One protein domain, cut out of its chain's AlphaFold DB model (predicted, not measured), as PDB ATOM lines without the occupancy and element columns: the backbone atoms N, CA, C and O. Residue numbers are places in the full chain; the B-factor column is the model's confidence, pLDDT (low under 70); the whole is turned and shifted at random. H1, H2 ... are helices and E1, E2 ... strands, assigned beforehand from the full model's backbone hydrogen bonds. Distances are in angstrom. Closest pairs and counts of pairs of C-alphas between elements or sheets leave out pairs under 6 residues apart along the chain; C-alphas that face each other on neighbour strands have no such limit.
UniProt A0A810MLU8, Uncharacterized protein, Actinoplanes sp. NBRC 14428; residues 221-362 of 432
ATOM      1  N   ALA A 221     -69.691  77.531 330.372       79.88
ATOM      2  CA  ALA A 221     -69.810  78.204 331.657       79.88
ATOM      3  C   ALA A 221     -68.873  77.599 332.710       79.88
ATOM      4  O   ALA A 221     -68.635  76.390 332.731       79.88
ATOM      5  N   ALA A 222     -68.417  78.445 333.634       83.50
ATOM      6  CA  ALA A 222     -67.828  78.043 334.911       83.50
ATOM      7  C   ALA A 222     -68.933  77.814 335.956       83.50
ATOM      8  O   ALA A 222     -69.093  78.581 336.909       83.50
ATOM      9  N   ALA A 223     -69.754  76.786 335.747       87.25
ATOM     10  CA  ALA A 223     -70.866  76.496 336.644       87.25
ATOM     11  C   ALA A 223     -70.373  76.094 338.047       87.25
ATOM     12  O   ALA A 223     -69.364  75.405 338.205       87.25
ATOM     13  N   GLY A 224     -71.091  76.544 339.079       81.69
ATOM     14  CA  GLY A 224     -70.775  76.223 340.472       81.69
ATOM     15  C   GLY A 224     -69.555  76.951 341.035       81.69
ATOM     16  O   GLY A 224     -69.139  76.606 342.132       81.69
ATOM     17  N   GLY A 225     -69.003  77.954 340.326       76.12
ATOM     18  CA  GLY A 225     -67.838  78.786 340.689       76.12
ATOM     19  C   GLY A 225     -67.607  78.988 342.193       76.12
ATOM     20  O   GLY A 225     -66.510  78.730 342.689       76.12
ATOM     21  N   PHE A 226     -68.673  79.347 342.907       75.06
ATOM     22  CA  PHE A 226     -68.671  79.780 344.306       75.06
ATOM     23  C   PHE A 226     -69.435  78.835 345.253       75.06
ATOM     24  O   PHE A 226     -69.899  79.264 346.303       75.06
ATOM     25  N   THR A 227     -69.612  77.566 344.873       84.19
ATOM     26  CA  THR A 227     -70.377  76.568 345.646       84.19
ATOM     27  C   THR A 227     -69.556  75.308 345.922       84.19
ATOM     28  O   THR A 227     -68.670  74.978 345.133       84.19
ATOM     29  N   ASP A 228     -69.925  74.532 346.940       88.25
ATOM     30  CA  ASP A 228     -69.318  73.214 347.211       88.25
ATOM     31  C   ASP A 228     -69.789  72.112 346.247       88.25
ATOM     32  O   ASP A 228     -69.272  70.995 346.259       88.25
ATOM     33  N   THR A 229     -70.759  72.411 345.376       90.75
ATOM     34  CA  THR A 229     -71.234  71.471 344.360       90.75
ATOM     35  C   THR A 229     -70.092  71.068 343.415       90.75
ATOM     36  O   THR A 229     -69.407  71.945 342.864       90.75
ATOM     37  N   PRO A 230     -69.901  69.757 343.163       92.50
ATOM     38  CA  PRO A 230     -68.959  69.278 342.157       92.50
ATOM     39  C   PRO A 230     -69.221  69.927 340.797       92.50
ATOM     40  O   PRO A 230     -70.367  70.075 340.368       92.50
ATOM     41  N   ARG A 231     -68.158  70.349 340.107       91.62
ATOM     42  CA  ARG A 231     -68.278  71.221 338.927       91.62
ATOM     43  C   ARG A 231     -68.979  70.563 337.749       91.62
ATOM     44  O   ARG A 231     -69.705  71.230 337.019       91.62
ATOM     45  N   ASP A 232     -68.811  69.258 337.593       93.69
ATOM     46  CA  ASP A 232     -69.505  68.472 336.580       93.69
ATOM     47  C   ASP A 232     -71.016  68.407 336.861       93.69
ATOM     48  O   ASP A 232     -71.820  68.560 335.942       93.69
ATOM     49  N   GLN A 233     -71.413  68.253 338.129       95.44
ATOM     50  CA  GLN A 233     -72.819  68.273 338.543       95.44
ATOM     51  C   GLN A 233     -73.425  69.668 338.387       95.44
ATOM     52  O   GLN A 233     -74.521  69.801 337.846       95.44
ATOM     53  N   ALA A 234     -72.694  70.709 338.791       94.38
ATOM     54  CA  ALA A 234     -73.125  72.091 338.630       94.38
ATOM     55  C   ALA A 234     -73.342  72.441 337.150       94.38
ATOM     56  O   ALA A 234     -74.344  73.071 336.810       94.38
ATOM     57  N   LEU A 235     -72.450  71.993 336.257       93.94
ATOM     58  CA  LEU A 235     -72.632  72.202 334.824       93.94
ATOM     59  C   LEU A 235     -73.834  71.415 334.294       93.94
ATOM     60  O   LEU A 235     -74.651  71.994 333.590       93.94
ATOM     61  N   LYS A 236     -73.999  70.139 334.664       93.94
ATOM     62  CA  LYS A 236     -75.162  69.329 334.251       93.94
ATOM     63  C   LYS A 236     -76.487  69.956 334.690       93.94
ATOM     64  O   LYS A 236     -77.412  70.029 333.887       93.94
ATOM     65  N   ALA A 237     -76.571  70.448 335.926       92.38
ATOM     66  CA  ALA A 237     -77.756  71.140 336.429       92.38
ATOM     67  C   ALA A 237     -78.021  72.448 335.662       92.38
ATOM     68  O   ALA A 237     -79.161  72.763 335.315       92.38
ATOM     69  N   TRP A 238     -76.966  73.193 335.334       92.12
ATOM     70  CA  TRP A 238     -77.082  74.398 334.520       92.12
ATOM     71  C   TRP A 238     -77.501  74.095 333.069       92.12
ATOM     72  O   TRP A 238     -78.348  74.799 332.524       92.12
ATOM     73  N   GLU A 239     -76.996  73.023 332.450       92.19
ATOM     74  CA  GLU A 239     -77.422  72.568 331.114       92.19
ATOM     75  C   GLU A 239     -78.899  72.147 331.124       92.19
ATOM     76  O   GLU A 239     -79.642  72.492 330.208       92.19
ATOM     77  N   GLN A 240     -79.348  71.449 332.175       92.06
ATOM     78  CA  GLN A 240     -80.761  71.095 332.365       92.06
ATOM     79  C   GLN A 240     -81.643  72.341 332.493       92.06
ATOM     80  O   GLN A 240     -82.691  72.421 331.860       92.06
ATOM     81  N   THR A 241     -81.198  73.330 333.269       86.88
ATOM     82  CA  THR A 241     -81.947  74.577 333.495       86.88
ATOM     83  C   THR A 241     -82.017  75.438 332.232       86.88
ATOM     84  O   THR A 241     -83.040  76.054 331.951       86.88
ATOM     85  N   THR A 242     -80.930  75.501 331.460       86.38
ATOM     86  CA  THR A 242     -80.838  76.354 330.260       86.38
ATOM     87  C   THR A 242     -81.325  75.665 328.986       86.38
ATOM     88  O   THR A 242     -81.500  76.330 327.966       86.38
ATOM     89  N   GLY A 243     -81.507  74.342 329.016       86.31
ATOM     90  CA  GLY A 243     -81.814  73.536 327.836       86.31
ATOM     91  C   GLY A 243     -80.678  73.500 326.807       86.31
ATOM     92  O   GLY A 243     -80.917  73.138 325.656       86.31
ATOM     93  N   ARG A 244     -79.451  73.896 327.180       84.88
ATOM     94  CA  ARG A 244     -78.314  74.002 326.257       84.88
ATOM     95  C   ARG A 244     -77.087  73.276 326.789       84.88
ATOM     96  O   ARG A 244     -76.578  73.604 327.852       84.88
ATOM     97  N   THR A 245     -76.560  72.353 325.990       88.94
ATOM     98  CA  THR A 245     -75.280  71.682 326.256       88.94
ATOM     99  C   THR A 245     -74.111  72.652 326.071       88.94
ATOM    100  O   THR A 245     -74.039  73.362 325.063       88.94
ATOM    101  N   ALA A 246     -73.183  72.682 327.029       91.12
ATOM    102  CA  ALA A 246     -71.973  73.490 326.937       91.12
ATOM    103  C   ALA A 246     -70.913  72.798 326.069       91.12
ATOM    104  O   ALA A 246     -70.537  71.657 326.328       91.12
ATOM    105  N   ALA A 247     -70.364  73.527 325.097       91.31
ATOM    106  CA  ALA A 247     -69.203  73.091 324.320       91.31
ATOM    107  C   ALA A 247     -67.879  73.291 325.083       91.31
ATOM    108  O   ALA A 247     -66.880  72.659 324.744       91.31
ATOM    109  N   ILE A 248     -67.858  74.156 326.107       92.88
ATOM    110  CA  ILE A 248     -66.706  74.365 326.998       92.88
ATOM    111  C   ILE A 248     -67.080  73.983 328.431       92.88
ATOM    112  O   ILE A 248     -68.026  74.539 328.992       92.88
ATOM    113  N   PHE A 249     -66.294  73.098 329.045       94.75
ATOM    114  CA  PHE A 249     -66.331  72.864 330.487       94.75
ATOM    115  C   PHE A 249     -65.169  73.600 331.160       94.75
ATOM    116  O   PHE A 249     -64.001  73.307 330.900       94.75
ATOM    117  N   HIS A 250     -65.496  74.599 331.981       93.56
ATOM    118  CA  HIS A 250     -64.525  75.515 332.580       93.56
ATOM    119  C   HIS A 250     -64.275  75.173 334.051       93.56
ATOM    120  O   HIS A 250     -65.209  75.190 334.854       93.56
ATOM    121  N   ALA A 251     -63.019  74.899 334.407       91.75
ATOM    122  CA  ALA A 251     -62.603  74.575 335.770       91.75
ATOM    123  C   ALA A 251     -61.375  75.388 336.221       91.75
ATOM    124  O   ALA A 251     -60.688  76.042 335.428       91.75
ATOM    125  N   TYR A 252     -61.125  75.383 337.530       91.88
ATOM    126  CA  TYR A 252     -60.073  76.157 338.181       91.88
ATOM    127  C   TYR A 252     -59.230  75.246 339.060       91.88
ATOM    128  O   TYR A 252     -59.771  74.536 339.902       91.88
ATOM    129  N   HIS A 253     -57.914  75.346 338.901       94.31
ATOM    130  CA  HIS A 253     -56.927  74.599 339.663       94.31
ATOM    131  C   HIS A 253     -55.855  75.514 340.233       94.31
ATOM    132  O   HIS A 253     -55.615  76.636 339.762       94.31
ATOM    133  N   LYS A 254     -55.155  75.023 341.248       95.00
ATOM    134  CA  LYS A 254     -54.084  75.761 341.915       95.00
ATOM    135  C   LYS A 254     -52.998  74.836 342.439       95.00
ATOM    136  O   LYS A 254     -53.236  73.706 342.844       95.00
ATOM    137  N   GLY A 255     -51.780  75.359 342.479       95.69
ATOM    138  CA  GLY A 255     -50.664  74.675 343.117       95.69
ATOM    139  C   GLY A 255     -50.375  73.289 342.534       95.69
ATOM    140  O   GLY A 255     -50.257  73.155 341.321       95.69
ATOM    141  N   ASN A 256     -50.240  72.293 343.415       96.56
ATOM    142  CA  ASN A 256     -49.870  70.909 343.081       96.56
ATOM    143  C   ASN A 256     -51.061  70.033 342.652       96.56
ATOM    144  O   ASN A 256     -50.909  68.817 342.556       96.56
ATOM    145  N   GLU A 257     -52.252  70.605 342.470       95.81
ATOM    146  CA  GLU A 257     -53.408  69.844 342.000       95.81
ATOM    147  C   GLU A 257     -53.096  69.187 340.648       95.81
ATOM    148  O   GLU A 257     -52.614  69.838 339.721       95.81
ATOM    149  N   LEU A 258     -53.366  67.884 340.546       94.31
ATOM    150  CA  LEU A 258     -53.235  67.137 339.300       94.31
ATOM    151  C   LEU A 258     -54.558  67.202 338.540       94.31
ATOM    152  O   LEU A 258     -55.596  66.780 339.052       94.31
ATOM    153  N   PHE A 259     -54.501  67.735 337.323       95.50
ATOM    154  CA  PHE A 259     -55.649  67.925 336.445       95.50
ATOM    155  C   PHE A 259     -55.256  67.674 334.975       95.50
ATOM    156  O   PHE A 259     -54.069  67.779 334.655       95.50
ATOM    157  N   PRO A 260     -56.199  67.359 334.068       95.50
ATOM    158  CA  PRO A 260     -57.642  67.254 334.293       95.50
ATOM    159  C   PRO A 260     -58.035  66.165 335.299       95.50
ATOM    160  O   PRO A 260     -57.430  65.096 335.326       95.50
ATOM    161  N   THR A 261     -59.025  66.423 336.147       95.56
ATOM    162  CA  THR A 261     -59.542  65.429 337.101       95.56
ATOM    163  C   THR A 261     -60.315  64.317 336.382       95.56
ATOM    164  O   THR A 261     -60.751  64.475 335.243       95.56
ATOM    165  N   LYS A 262     -60.556  63.174 337.042       95.19
ATOM    166  CA  LYS A 262     -61.347  62.077 336.444       95.19
ATOM    167  C   LYS A 262     -62.735  62.533 335.973       95.19
ATOM    168  O   LYS A 262     -63.208  62.044 334.952       95.19
ATOM    169  N   SER A 263     -63.379  63.455 336.692       94.94
ATOM    170  CA  SER A 263     -64.680  64.003 336.297       94.94
ATOM    171  C   SER A 263     -64.569  64.946 335.097       94.94
ATOM    172  O   SER A 263     -65.408  64.875 334.207       94.94
ATOM    173  N   GLU A 264     -63.523  65.773 335.007       95.50
ATOM    174  CA  GLU A 264     -63.248  66.594 333.817       95.50
ATOM    175  C   GLU A 264     -62.990  65.743 332.573       95.50
ATOM    176  O   GLU A 264     -63.579  66.002 331.524       95.50
ATOM    177  N   ILE A 265     -62.198  64.677 332.709       95.31
ATOM    178  CA  ILE A 265     -61.959  63.712 331.631       95.31
ATOM    179  C   ILE A 265     -63.279  63.042 331.224       95.31
ATOM    180  O   ILE A 265     -63.627  63.032 330.044       95.31
ATOM    181  N   ALA A 266     -64.066  62.546 332.183       94.62
ATOM    182  CA  ALA A 266     -65.350  61.906 331.895       94.62
ATOM    183  C   ALA A 266     -66.322  62.844 331.157       94.62
ATOM    184  O   ALA A 266     -67.020  62.417 330.242       94.62
ATOM    185  N   MET A 267     -66.331  64.136 331.500       94.06
ATOM    186  CA  MET A 267     -67.161  65.132 330.822       94.06
ATOM    187  C   MET A 267     -66.785  65.292 329.341       94.06
ATOM    188  O   MET A 267     -67.667  65.482 328.507       94.06
ATOM    189  N   THR A 268     -65.501  65.188 328.996       92.12
ATOM    190  CA  THR A 268     -65.013  65.286 327.603       92.12
ATOM    191  C   THR A 268     -65.142  63.994 326.795       92.12
ATOM    192  O   THR A 268     -65.113  64.026 325.565       92.12
ATOM    193  N   GLN A 269     -65.306  62.862 327.482       91.06
ATOM    194  CA  GLN A 269     -65.473  61.541 326.879       91.06
ATOM    195  C   GLN A 269     -66.940  61.175 326.627       91.06
ATOM    196  O   GLN A 269     -67.198  60.106 326.085       91.06
ATOM    197  N   ASP A 270     -67.891  62.039 326.991       89.88
ATOM    198  CA  ASP A 270     -69.311  61.864 326.686       89.88
ATOM    199  C   ASP A 270     -69.570  62.111 325.184       89.88
ATOM    200  O   ASP A 270     -69.579  63.268 324.745       89.88
ATOM    201  N   PRO A 271     -69.810  61.059 324.372       85.50
ATOM    202  CA  PRO A 271     -70.004  61.222 322.935       85.50
ATOM    203  C   PRO A 271     -71.337  61.903 322.600       85.50
ATOM    204  O   PRO A 271     -71.476  62.466 321.516       85.50
ATOM    205  N   ALA A 272     -72.316  61.880 323.513       87.31
ATOM    206  CA  ALA A 272     -73.602  62.542 323.321       87.31
ATOM    207  C   ALA A 272     -73.517  64.054 323.584       87.31
ATOM    208  O   ALA A 272     -74.385  64.813 323.149       87.31
ATOM    209  N   ARG A 273     -72.482  64.504 324.305       88.31
ATOM    210  CA  ARG A 273     -72.264  65.908 324.680       88.31
ATOM    211  C   ARG A 273     -70.786  66.278 324.516       88.31
ATOM    212  O   ARG A 273     -70.099  66.499 325.520       88.31
ATOM    213  N   PRO A 274     -70.294  66.361 323.265       85.25
ATOM    214  CA  PRO A 274     -68.897  66.657 322.999       85.25
ATOM    215  C   PRO A 274     -68.539  68.045 323.532       85.25
ATOM    216  O   PRO A 274     -69.233  69.031 323.266       85.25
ATOM    217  N   ARG A 275     -67.438  68.122 324.278       90.12
ATOM    218  CA  ARG A 275     -66.970  69.365 324.891       90.12
ATOM    219  C   ARG A 275     -65.458  69.399 325.024       90.12
ATOM    220  O   ARG A 275     -64.790  68.371 325.006       90.12
ATOM    221  N   VAL A 276     -64.943  70.606 325.197       91.38
ATOM    222  CA  VAL A 276     -63.524  70.902 325.370       91.38
ATOM    223  C   VAL A 276     -63.309  71.504 326.755       91.38
ATOM    224  O   VAL A 276     -64.149  72.260 327.247       91.38
ATOM    225  N   LEU A 277     -62.187  71.187 327.397       93.44
ATOM    226  CA  LEU A 277     -61.848  71.785 328.685       93.44
ATOM    227  C   LEU A 277     -61.264  73.188 328.505       93.44
ATOM    228  O   LEU A 277     -60.451  73.429 327.613       93.44
ATOM    229  N   LEU A 278     -61.639  74.092 329.405       93.00
ATOM    230  CA  LEU A 278     -60.895  75.308 329.711       93.00
ATOM    231  C   LEU A 278     -60.460  75.220 331.169       93.00
ATOM    232  O   LEU A 278     -61.294  75.245 332.069       93.00
ATOM    233  N   LEU A 279     -59.162  75.097 331.410       92.44
ATOM    234  CA  LEU A 279     -58.616  74.862 332.741       92.44
ATOM    235  C   LEU A 279     -57.769  76.055 333.139       92.44
ATOM    236  O   LEU A 279     -56.806  76.401 332.454       92.44
ATOM    237  N   ASN A 280     -58.118  76.701 334.244       92.62
ATOM    238  CA  ASN A 280     -57.247  77.712 334.823       92.62
ATOM    239  C   ASN A 280     -56.280  77.063 335.792       92.62
ATOM    240  O   ASN A 280     -56.683  76.202 336.566       92.62
ATOM    241  N   TRP A 281     -55.052  77.567 335.847       93.50
ATOM    242  CA  TRP A 281     -54.088  77.107 336.832       93.50
ATOM    243  C   TRP A 281     -53.349  78.257 337.508       93.50
ATOM    244  O   TRP A 281     -52.547  78.953 336.882       93.50
ATOM    245  N   LYS A 282     -53.580  78.456 338.811       93.88
ATOM    246  CA  LYS A 282     -52.741  79.327 339.649       93.88
ATOM    247  C   LYS A 282     -51.452  78.589 340.030       93.88
ATOM    248  O   LYS A 282     -51.314  78.063 341.134       93.88
ATOM    249  N   VAL A 283     -50.497  78.553 339.102       93.06
ATOM    250  CA  VAL A 283     -49.197  77.875 339.278       93.06
ATOM    251  C   VAL A 283     -48.346  78.475 340.403       93.06
ATOM    252  O   VAL A 283     -47.605  77.749 341.059       93.06
ATOM    253  N   ALA A 284     -48.487  79.773 340.696       95.38
ATOM    254  CA  ALA A 284     -47.756  80.441 341.776       95.38
ATOM    255  C   ALA A 284     -48.468  80.363 343.137       95.38
ATOM    256  O   ALA A 284     -48.117  81.090 344.062       95.38
ATOM    257  N   TYR A 285     -49.461  79.480 343.294       95.94
ATOM    258  CA  TYR A 285     -50.165  79.325 344.564       95.94
ATOM    259  C   TYR A 285     -49.194  78.983 345.706       95.94
ATOM    260  O   TYR A 285     -48.404  78.037 345.594       95.94
ATOM    261  N   GLY A 286     -49.259  79.769 346.786       95.25
ATOM    262  CA  GLY A 286     -48.374  79.659 347.951       95.25
ATOM    263  C   GLY A 286     -46.942  80.169 347.730       95.25
ATOM    264  O   GLY A 286     -46.079  79.924 348.567       95.25
ATOM    265  N   THR A 287     -46.656  80.846 346.616       96.69
ATOM    266  CA  THR A 287     -45.332  81.396 346.292       96.69
ATOM    267  C   THR A 287     -45.468  82.726 345.538       96.69
ATOM    268  O   THR A 287     -46.552  83.300 345.489       96.69
ATOM    269  N   THR A 288     -44.376  83.250 344.979       97.62
ATOM    270  CA  THR A 288     -44.388  84.474 344.165       97.62
ATOM    271  C   THR A 288     -44.148  84.167 342.691       97.62
ATOM    272  O   THR A 288     -43.510  83.165 342.357       97.62
ATOM    273  N   TRP A 289     -44.608  85.041 341.793       97.12
ATOM    274  CA  TRP A 289     -44.334  84.904 340.361       97.12
ATOM    275  C   TRP A 289     -42.830  84.856 340.077       97.12
ATOM    276  O   TRP A 289     -42.379  83.996 339.326       97.12
ATOM    277  N   ALA A 290     -42.038  85.685 340.759       97.00
ATOM    278  CA  ALA A 290     -40.583  85.661 340.634       97.00
ATOM    279  C   ALA A 290     -39.970  84.307 341.032       97.00
ATOM    280  O   ALA A 290     -39.072  83.822 340.351       97.00
ATOM    281  N   LYS A 291     -40.471  83.658 342.095       97.31
ATOM    282  CA  LYS A 291     -39.996  82.324 342.503       97.31
ATOM    283  C   LYS A 291     -40.352  81.243 341.485       97.31
ATOM    284  O   LYS A 291     -39.543  80.350 341.269       97.31
ATOM    285  N   VAL A 292     -41.524  81.325 340.849       95.94
ATOM    286  CA  VAL A 292     -41.875  80.412 339.746       95.94
ATOM    287  C   VAL A 292     -40.957  80.649 338.550       95.94
ATOM    288  O   VAL A 292     -40.417  79.695 338.012       95.94
ATOM    289  N   ALA A 293     -40.729  81.909 338.174       94.12
ATOM    290  CA  ALA A 293     -39.833  82.270 337.074       94.12
ATOM    291  C   ALA A 293     -38.369  81.856 337.315       94.12
ATOM    292  O   ALA A 293     -37.603  81.729 336.366       94.12
ATOM    293  N   ALA A 294     -37.983  81.658 338.577       93.62
ATOM    294  CA  ALA A 294     -36.675  81.160 338.989       93.62
ATOM    295  C   ALA A 294     -36.603  79.619 339.086       93.62
ATOM    296  O   ALA A 294     -35.650  79.102 339.660       93.62
ATOM    297  N   GLY A 295     -37.611  78.889 338.597       93.31
ATOM    298  CA  GLY A 295     -37.662  77.421 338.647       93.31
ATOM    299  C   GLY A 295     -38.044  76.841 340.007       93.31
ATOM    300  O   GLY A 295     -38.085  75.629 340.210       93.31
ATOM    301  N   GLY A 296     -38.414  77.688 340.970       95.00
ATOM    302  CA  GLY A 296     -38.781  77.245 342.313       95.00
ATOM    303  C   GLY A 296     -40.034  76.364 342.363       95.00
ATOM    304  O   GLY A 296     -40.378  75.895 343.443       95.00
ATOM    305  N   GLN A 297     -40.746  76.176 341.245       95.12
ATOM    306  CA  GLN A 297     -41.917  75.300 341.124       95.12
ATOM    307  C   GLN A 297     -41.786  74.276 339.979       95.12
ATOM    308  O   GLN A 297     -42.801  73.753 339.524       95.12
ATOM    309  N   ASP A 298     -40.570  73.943 339.541       92.75
ATOM    310  CA  ASP A 298     -40.359  72.982 338.445       92.75
ATOM    311  C   ASP A 298     -40.927  71.609 338.765       92.75
ATOM    312  O   ASP A 298     -41.711  71.082 337.989       92.75
ATOM    313  N   ALA A 299     -40.683  71.087 339.969       93.12
ATOM    314  CA  ALA A 299     -41.247  69.804 340.389       93.12
ATOM    315  C   ALA A 299     -42.787  69.758 340.285       93.12
ATOM    316  O   ALA A 299     -43.363  68.721 339.962       93.12
ATOM    317  N   ARG A 300     -43.468  70.890 340.522       93.88
ATOM    318  CA  ARG A 300     -44.925  71.026 340.354       93.88
ATOM    319  C   ARG A 300     -45.312  70.974 338.873       93.88
ATOM    320  O   ARG A 300     -46.274  70.293 338.524       93.88
ATOM    321  N   ILE A 301     -44.587  71.695 338.021       91.50
ATOM    322  CA  ILE A 301     -44.829  71.751 336.571       91.50
ATOM    323  C   ILE A 301     -44.538  70.398 335.918       91.50
ATOM    324  O   ILE A 301     -45.334  69.933 335.105       91.50
ATOM    325  N   ASP A 302     -43.464  69.734 336.330       89.00
ATOM    326  CA  ASP A 302     -43.044  68.420 335.850       89.00
ATOM    327  C   ASP A 302     -44.063  67.350 336.229       89.00
ATOM    328  O   ASP A 302     -44.510  66.587 335.370       89.00
ATOM    329  N   ALA A 303     -44.484  67.327 337.498       92.69
ATOM    330  CA  ALA A 303     -45.502  66.397 337.971       92.69
ATOM    331  C   ALA A 303     -46.824  66.583 337.218       92.69
ATOM    332  O   ALA A 303     -47.432  65.602 336.783       92.69
ATOM    333  N   TRP A 304     -47.249  67.835 337.013       94.12
ATOM    334  CA  TRP A 304     -48.456  68.133 336.249       94.12
ATOM    335  C   TRP A 304     -48.326  67.726 334.775       94.12
ATOM    336  O   TRP A 304     -49.212  67.067 334.235       94.12
ATOM    337  N   SER A 305     -47.202  68.051 334.132       89.31
ATOM    338  CA  SER A 305     -46.936  67.704 332.734       89.31
ATOM    339  C   SER A 305     -46.916  66.192 332.499       89.31
ATOM    340  O   SER A 305     -47.553  65.686 331.571       89.31
ATOM    341  N   ALA A 306     -46.211  65.448 333.354       88.25
ATOM    342  CA  ALA A 306     -46.163  63.994 333.281       88.25
ATOM    343  C   ALA A 306     -47.553  63.377 333.490       88.25
ATOM    344  O   ALA A 306     -47.914  62.413 332.812       88.25
ATOM    345  N   TYR A 307     -48.346  63.957 334.397       93.25
ATOM    346  CA  TYR A 307     -49.722  63.544 334.626       93.25
ATOM    347  C   TYR A 307     -50.593  63.756 333.385       93.25
ATOM    348  O   TYR A 307     -51.132  62.778 332.870       93.25
ATOM    349  N   VAL A 308     -50.696  64.987 332.869       90.75
ATOM    350  CA  VAL A 308     -51.621  65.308 331.769       90.75
ATOM    351  C   VAL A 308     -51.295  64.519 330.501       90.75
ATOM    352  O   VAL A 308     -52.199  63.954 329.895       90.75
ATOM    353  N   LYS A 309     -50.007  64.349 330.165       85.88
ATOM    354  CA  LYS A 309     -49.573  63.533 329.016       85.88
ATOM    355  C   LYS A 309     -49.965  62.063 329.145       85.88
ATOM    356  O   LYS A 309     -50.186  61.393 328.141       85.88
ATOM    357  N   LYS A 310     -50.022  61.548 330.375       89.75
ATOM    358  CA  LYS A 310     -50.412  60.165 330.659       89.75
ATOM    359  C   LYS A 310     -51.929  59.983 330.665       89.75
ATOM    360  O   LYS A 310     -52.402  58.902 330.325       89.75
ATOM    361  N   THR A 311     -52.684  60.984 331.110       91.31
ATOM    362  CA  THR A 311     -54.109  60.824 331.441       91.31
ATOM    363  C   THR A 311     -55.063  61.461 330.442       91.31
ATOM    364  O   THR A 311     -56.232  61.074 330.419       91.31
ATOM    365  N   TYR A 312     -54.606  62.398 329.609       90.44
ATOM    366  CA  TYR A 312     -55.481  63.177 328.741       90.44
ATOM    367  C   TYR A 312     -54.850  63.453 327.370       90.44
ATOM    368  O   TYR A 312     -53.846  64.148 327.254       90.44
ATOM    369  N   SER A 313     -55.459  62.905 326.316       85.00
ATOM    370  CA  SER A 313     -54.963  62.997 324.932       85.00
ATOM    371  C   SER A 313     -55.730  63.994 324.056       85.00
ATOM    372  O   SER A 313     -55.310  64.286 322.935       85.00
ATOM    373  N   GLN A 314     -56.862  64.513 324.538       86.19
ATOM    374  CA  GLN A 314     -57.651  65.518 323.829       86.19
ATOM    375  C   GLN A 314     -57.053  66.915 324.023       86.19
ATOM    376  O   GLN A 314     -56.386  67.209 325.013       86.19
ATOM    377  N   LYS A 315     -57.325  67.816 323.077       86.25
ATOM    378  CA  LYS A 315     -56.906  69.215 323.202       86.25
ATOM    379  C   LYS A 315     -57.771  69.951 324.217       86.25
ATOM    380  O   LYS A 315     -58.961  69.674 324.357       86.25
ATOM    381  N   PHE A 316     -57.172  70.918 324.899       89.00
ATOM    382  CA  PHE A 316     -57.853  71.778 325.857       89.00
ATOM    383  C   PHE A 316     -57.239  73.176 325.870       89.00
ATOM    384  O   PHE A 316     -56.129  73.395 325.377       89.00
ATOM    385  N   PHE A 317     -57.972  74.121 326.447       88.12
ATOM    386  CA  PHE A 317     -57.465  75.449 326.736       88.12
ATOM    387  C   PHE A 317     -56.850  75.492 328.134       88.12
ATOM    388  O   PHE A 317     -57.491  75.093 329.107       88.12
ATOM    389  N   LEU A 318     -55.643  76.046 328.249       87.81
ATOM    390  CA  LEU A 318     -54.993  76.307 329.534       87.81
ATOM    391  C   LEU A 318     -54.880  77.817 329.760       87.81
ATOM    392  O   LEU A 318     -54.253  78.537 328.980       87.81
ATOM    393  N   ALA A 319     -55.463  78.299 330.852       88.44
ATOM    394  CA  ALA A 319     -55.354  79.677 331.308       88.44
ATOM    395  C   ALA A 319     -54.417  79.747 332.521       88.44
ATOM    396  O   ALA A 319     -54.792  79.445 333.656       88.44
ATOM    397  N   LEU A 320     -53.167  80.144 332.288       87.62
ATOM    398  CA  LEU A 320     -52.209  80.306 333.377       87.62
ATOM    399  C   LEU A 320     -52.525  81.568 334.176       87.62
ATOM    400  O   LEU A 320     -52.487  82.678 333.652       87.62
ATOM    401  N   HIS A 321     -52.786  81.360 335.464       85.44
ATOM    402  CA  HIS A 321     -52.834  82.391 336.490       85.44
ATOM    403  C   HIS A 321     -53.750  83.570 336.109       85.44
ATOM    404  O   HIS A 321     -53.299  84.707 335.969       85.44
ATOM    405  N   HIS A 322     -55.031  83.238 335.904       85.50
ATOM    406  CA  HIS A 322     -56.124  84.160 335.580       85.50
ATOM    407  C   HIS A 322     -56.233  85.332 336.569       85.50
ATOM    408  O   HIS A 322     -55.886  85.187 337.743       85.50
ATOM    409  N   GLU A 323     -56.737  86.461 336.060       80.25
ATOM    410  CA  GLU A 323     -56.943  87.730 336.782       80.25
ATOM    411  C   GLU A 323     -55.709  88.217 337.567       80.25
ATOM    412  O   GLU A 323     -55.796  88.509 338.766       80.25
ATOM    413  N   PRO A 324     -54.520  88.280 336.932       80.25
ATOM    414  CA  PRO A 324     -53.297  88.663 337.628       80.25
ATOM    415  C   PRO A 324     -53.346  90.074 338.213       80.25
ATOM    416  O   PRO A 324     -52.627  90.350 339.164       80.25
ATOM    417  N   GLU A 325     -54.193  90.960 337.687       78.81
ATOM    418  CA  GLU A 325     -54.413  92.313 338.193       78.81
ATOM    419  C   GLU A 325     -54.816  92.359 339.673       78.81
ATOM    420  O   GLU A 325     -54.483  93.334 340.345       78.81
ATOM    421  N   ASN A 326     -55.452  91.303 340.191       78.94
ATOM    422  CA  ASN A 326     -55.834  91.195 341.601       78.94
ATOM    423  C   ASN A 326     -54.631  90.932 342.523       78.94
ATOM    424  O   ASN A 326     -54.673  91.264 343.705       78.94
ATOM    425  N   ASP A 327     -53.560  90.348 341.980       83.69
ATOM    426  CA  ASP A 327     -52.413  89.839 342.738       83.69
ATOM    427  C   ASP A 327     -51.156  90.737 342.574       83.69
ATOM    428  O   ASP A 327     -50.112  90.470 343.177       83.69
ATOM    429  N   VAL A 328     -51.224  91.815 341.771       90.69
ATOM    430  CA  VAL A 328     -50.080  92.715 341.518       90.69
ATOM    431  C   VAL A 328     -49.690  93.496 342.775       90.69
ATOM    432  O   VAL A 328     -50.459  94.294 343.306       90.69
ATOM    433  N   ASN A 329     -48.418  93.390 343.161       89.19
ATOM    434  CA  ASN A 329     -47.784  94.246 344.159       89.19
ATOM    435  C   ASN A 329     -46.581  94.978 343.547       89.19
ATOM    436  O   ASN A 329     -45.532  94.383 343.295       89.19
ATOM    437  N   ALA A 330     -46.725  96.290 343.342       89.50
ATOM    438  CA  ALA A 330     -45.715  97.141 342.707       89.50
ATOM    439  C   ALA A 330     -44.474  97.433 343.576       89.50
ATOM    440  O   ALA A 330     -43.528  98.057 343.094       89.50
ATOM    441  N   THR A 331     -44.458  96.999 344.839       93.56
ATOM    442  CA  THR A 331     -43.315  97.187 345.741       93.56
ATOM    443  C   THR A 331     -42.082  96.471 345.195       93.56
ATOM    444  O   THR A 331     -42.139  95.290 344.846       93.56
ATOM    445  N   ALA A 332     -40.950  97.172 345.135       88.94
ATOM    446  CA  ALA A 332     -39.692  96.581 344.697       88.94
ATOM    447  C   ALA A 332     -39.328  95.375 345.581       88.94
ATOM    448  O   ALA A 332     -39.350  95.468 346.805       88.94
ATOM    449  N   GLY A 333     -39.011  94.243 344.952       92.81
ATOM    450  CA  GLY A 333     -38.684  93.001 345.658       92.81
ATOM    451  C   GLY A 333     -39.888  92.166 346.110       92.81
ATOM    452  O   GLY A 333     -39.678  91.103 346.683       92.81
ATOM    453  N   SER A 334     -41.132  92.571 345.816       95.62
ATOM    454  CA  SER A 334     -42.327  91.771 346.145       95.62
ATOM    455  C   SER A 334     -42.345  90.397 345.458       95.62
ATOM    456  O   SER A 334     -42.981  89.463 345.941       95.62
ATOM    457  N   GLY A 335     -41.684  90.281 344.301       96.88
ATOM    458  CA  GLY A 335     -41.774  89.124 343.412       96.88
ATOM    459  C   GLY A 335     -43.145  88.961 342.747       96.88
ATOM    460  O   GLY A 335     -43.411  87.912 342.159       96.88
ATOM    461  N   MET A 336     -44.008  89.973 342.866       95.38
ATOM    462  CA  MET A 336     -45.403  89.999 342.421       95.38
ATOM    463  C   MET A 336     -45.685  91.233 341.547       95.38
ATOM    464  O   MET A 336     -46.796  91.755 341.506       95.38
ATOM    465  N   THR A 337     -44.675  91.758 340.854       90.06
ATOM    466  CA  THR A 337     -44.862  92.860 339.903       90.06
ATOM    467  C   THR A 337     -45.420  92.346 338.571       90.06
ATOM    468  O   THR A 337     -45.301  91.168 338.239       90.06
ATOM    469  N   ALA A 338     -45.945  93.239 337.725       85.81
ATOM    470  CA  ALA A 338     -46.341  92.875 336.357       85.81
ATOM    471  C   ALA A 338     -45.182  92.253 335.539       85.81
ATOM    472  O   ALA A 338     -45.408  91.409 334.671       85.81
ATOM    473  N   LYS A 339     -43.932  92.639 335.836       82.81
ATOM    474  CA  LYS A 339     -42.733  92.045 335.228       82.81
ATOM    475  C   LYS A 339     -42.517  90.611 335.706       82.81
ATOM    476  O   LYS A 339     -42.185  89.757 334.890       82.81
ATOM    477  N   ASP A 340     -42.738  90.352 336.991       90.12
ATOM    478  CA  ASP A 340     -42.618  89.011 337.564       90.12
ATOM    479  C   ASP A 340     -43.700  88.081 337.009       90.12
ATOM    480  O   ASP A 340     -43.394  86.948 336.647       90.12
ATOM    481  N   TYR A 341     -44.936  88.572 336.839       89.81
ATOM    482  CA  TYR A 341     -46.001  87.825 336.161       89.81
ATOM    483  C   TYR A 341     -45.593  87.420 334.746       89.81
ATOM    484  O   TYR A 341     -45.675  86.249 334.383       89.81
ATOM    485  N   ALA A 342     -45.113  88.383 333.951       85.75
ATOM    486  CA  ALA A 342     -44.662  88.111 332.592       85.75
ATOM    487  C   ALA A 342     -43.497  87.110 332.574       85.75
ATOM    488  O   ALA A 342     -43.483  86.217 331.733       85.75
ATOM    489  N   ALA A 343     -42.541  87.222 333.502       86.12
ATOM    490  CA  ALA A 343     -41.432  86.279 333.622       86.12
ATOM    491  C   ALA A 343     -41.921  84.861 333.955       86.12
ATOM    492  O   ALA A 343     -41.525  83.914 333.283       86.12
ATOM    493  N   MET A 344     -42.832  84.723 334.918       92.50
ATOM    494  CA  MET A 344     -43.456  83.448 335.283       92.50
ATOM    495  C   MET A 344     -44.217  82.835 334.109       92.50
ATOM    496  O   MET A 344     -44.024  81.667 333.787       92.50
ATOM    497  N   TYR A 345     -45.028  83.636 333.419       87.44
ATOM    498  CA  TYR A 345     -45.813  83.184 332.276       87.44
ATOM    499  C   TYR A 345     -44.915  82.690 331.130       87.44
ATOM    500  O   TYR A 345     -45.163  81.620 330.572       87.44
ATOM    501  N   ARG A 346     -43.836  83.425 330.803       83.69
ATOM    502  CA  ARG A 346     -42.817  82.972 329.835       83.69
ATOM    503  C   ARG A 346     -42.178  81.679 330.278       83.69
ATOM    504  O   ARG A 346     -42.114  80.754 329.484       83.69
ATOM    505  N   TYR A 347     -41.724  81.628 331.522       85.75
ATOM    506  CA  TYR A 347     -40.994  80.493 332.054       85.75
ATOM    507  C   TYR A 347     -41.813  79.202 331.962       85.75
ATOM    508  O   TYR A 347     -41.368  78.231 331.358       85.75
ATOM    509  N   VAL A 348     -43.058  79.228 332.444       85.12
ATOM    510  CA  VAL A 348     -43.941  78.053 332.442       85.12
ATOM    511  C   VAL A 348     -44.287  77.612 331.018       85.12
ATOM    512  O   VAL A 348     -44.317  76.421 330.732       85.12
ATOM    513  N   ILE A 349     -44.532  78.552 330.098       76.69
ATOM    514  CA  ILE A 349     -44.894  78.202 328.716       76.69
ATOM    515  C   ILE A 349     -43.678  77.789 327.894       76.69
ATOM    516  O   ILE A 349     -43.784  76.897 327.065       76.69
ATOM    517  N   GLN A 350     -42.525  78.423 328.048       70.44
ATOM    518  CA  GLN A 350     -41.332  78.088 327.265       70.44
ATOM    519  C   GLN A 350     -40.569  76.891 327.835       70.44
ATOM    520  O   GLN A 350     -39.712  76.345 327.144       70.44
ATOM    521  N   GLY A 351     -40.877  76.485 329.069       66.25
ATOM    522  CA  GLY A 351     -40.252  75.348 329.721       66.25
ATOM    523  C   GLY A 351     -40.354  74.074 328.871       66.25
ATOM    524  O   GLY A 351     -41.388  73.836 328.231       66.25
ATOM    525  N   PRO A 352     -39.315  73.216 328.882       58.66
ATOM    526  CA  PRO A 352     -39.269  71.969 328.103       58.66
ATOM    527  C   PRO A 352     -40.366  70.970 328.503       58.66
ATOM    528  O   PRO A 352     -40.569  69.935 327.871       58.66
ATOM    529  N   GLN A 353     -41.079  71.281 329.577       60.38
ATOM    530  CA  GLN A 353     -41.994  70.397 330.261       60.38
ATOM    531  C   GLN A 353     -43.337  70.367 329.534       60.38
ATOM    532  O   GLN A 353     -43.957  69.311 329.462       60.38
ATOM    533  N   LEU A 354     -43.775  71.461 328.907       59.59
ATOM    534  CA  LEU A 354     -45.043  71.518 328.169       59.59
ATOM    535  C   LEU A 354     -44.798  71.282 326.674       59.59
ATOM    536  O   LEU A 354     -43.967  71.965 326.083       59.59
ATOM    537  N   THR A 355     -45.507  70.361 326.014       51.78
ATOM    538  CA  THR A 355     -45.339  70.169 324.555       51.78
ATOM    539  C   THR A 355     -46.243  71.116 323.765       51.78
ATOM    540  O   THR A 355     -47.186  71.678 324.315       51.78
ATOM    541  N   LEU A 356     -45.956  71.357 322.478       44.34
ATOM    542  CA  LEU A 356     -46.769  72.231 321.610       44.34
ATOM    543  C   LEU A 356     -48.198  71.704 321.380       44.34
ATOM    544  O   LEU A 356     -49.109  72.484 321.116       44.34
ATOM    545  N   THR A 357     -48.404  70.394 321.511       45.16
ATOM    546  CA  THR A 357     -49.702  69.714 321.385       45.16
ATOM    547  C   THR A 357     -50.674  70.022 322.527       45.16
ATOM    548  O   THR A 357     -51.881  69.960 322.304       45.16
ATOM    549  N   ASP A 358     -50.160  70.452 323.686       47.25
ATOM    550  CA  ASP A 358     -50.923  70.723 324.918       47.25
ATOM    551  C   ASP A 358     -51.420  72.182 325.012       47.25
ATOM    552  O   ASP A 358     -51.906  72.629 326.051       47.25
ATOM    553  N   ARG A 359     -51.229  72.980 323.950       50.38
ATOM    554  CA  ARG A 359     -51.294  74.446 324.010       50.38
ATOM    555  C   ARG A 359     -52.410  75.009 323.141       50.38
ATOM    556  O   ARG A 359     -52.234  75.183 321.939       50.38
ATOM    557  N   VAL A 360     -53.506  75.433 323.768       48.88
ATOM    558  CA  VAL A 360     -54.319  76.534 323.239       48.88
ATOM    559  C   VAL A 360     -54.522  77.549 324.358       48.88
ATOM    560  O   VAL A 360     -55.259  77.331 325.314       48.88
ATOM    561  N   PHE A 361     -53.792  78.657 324.286       51.28
ATOM    562  CA  PHE A 361     -53.826  79.680 325.323       51.28
ATOM    563  C   PHE A 361     -54.813  80.774 324.944       51.28
ATOM    564  O   PHE A 361     -54.682  81.398 323.894       51.28
ATOM    565  N   LEU A 362     -55.744  81.068 325.847       44.59
ATOM    566  CA  LEU A 362     -56.710  82.152 325.663       44.59
ATOM    567  C   LEU A 362     -56.088  83.552 325.842       44.59
ATOM    568  O   LEU A 362     -56.756  84.548 325.583       44.59
TER     569      LEU A 362
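This is residues 221 to 362 of the 432 residues of an uncharacterized protein of Actinoplanes sp. NBRC 14428 (UniProt A0A810MLU8). A small parallel sheet makes the middle of an elongated domain, with H1 and H2 towards one end, H2 over one face of the sheet, and H3 packed on H5 at the other. H4 runs off the sheet, and the link of residues 321 to 337 loops out at the H3 and H5 end. The 142 printed residues hold H1 E1 H2 E2 H3 H4 E3 H5 in chain order, with sheet order E1 E2 E3; the class is mixed, with 69 residues, under half, in named elements. The whole is compact, with a radius of gyration of the C-alphas of 16.2 A and spans of 51 by 30 by 23 A.

Begin at H1, residues 231 to 242, which only grazes the sheet with residues 231 to 235. E1, residues 248 to 254, is parallel to E2, residues 276 to 282; look for N 251 and O 278 at 2.9 A. Between them H2, residues 262 to 268, is on the sheet at a height of 9.9 A and runs along the strands. E1, H2, E2 form a strand-helix-strand unit, two parallel neighbour strands joined through a helix, with a right-handed crossover. Another, also right-handed, is E2, then H3, residues 289 to 293, and H4, residues 298 to 311, then E3, residues 317 to 320; N 319 and O 279 are 2.8 A apart. H3 touches H5, residues 338 to 350, closest at the C-alphas of Ala 293 and Met 344, 4.2 A. In the five helices every O i to N i+4 pair is within hydrogen-bond range.

Find C-alpha 231 at (-68.278, 71.221, 338.927), where H1 begins its 16.1 A. E1 covers 19.6 A, E2 19.8 A, H4 19.6 A and H5 18.1 A, ending at C-alpha 350, (-41.332, 78.088, 327.265).

The C-alphas of Ala 272 and Ala 332, the two farthest apart, are 52.6 A apart. The printed part has no cut, its long link is E3 to H5, and residues 351 to 362 have pLDDT under 70.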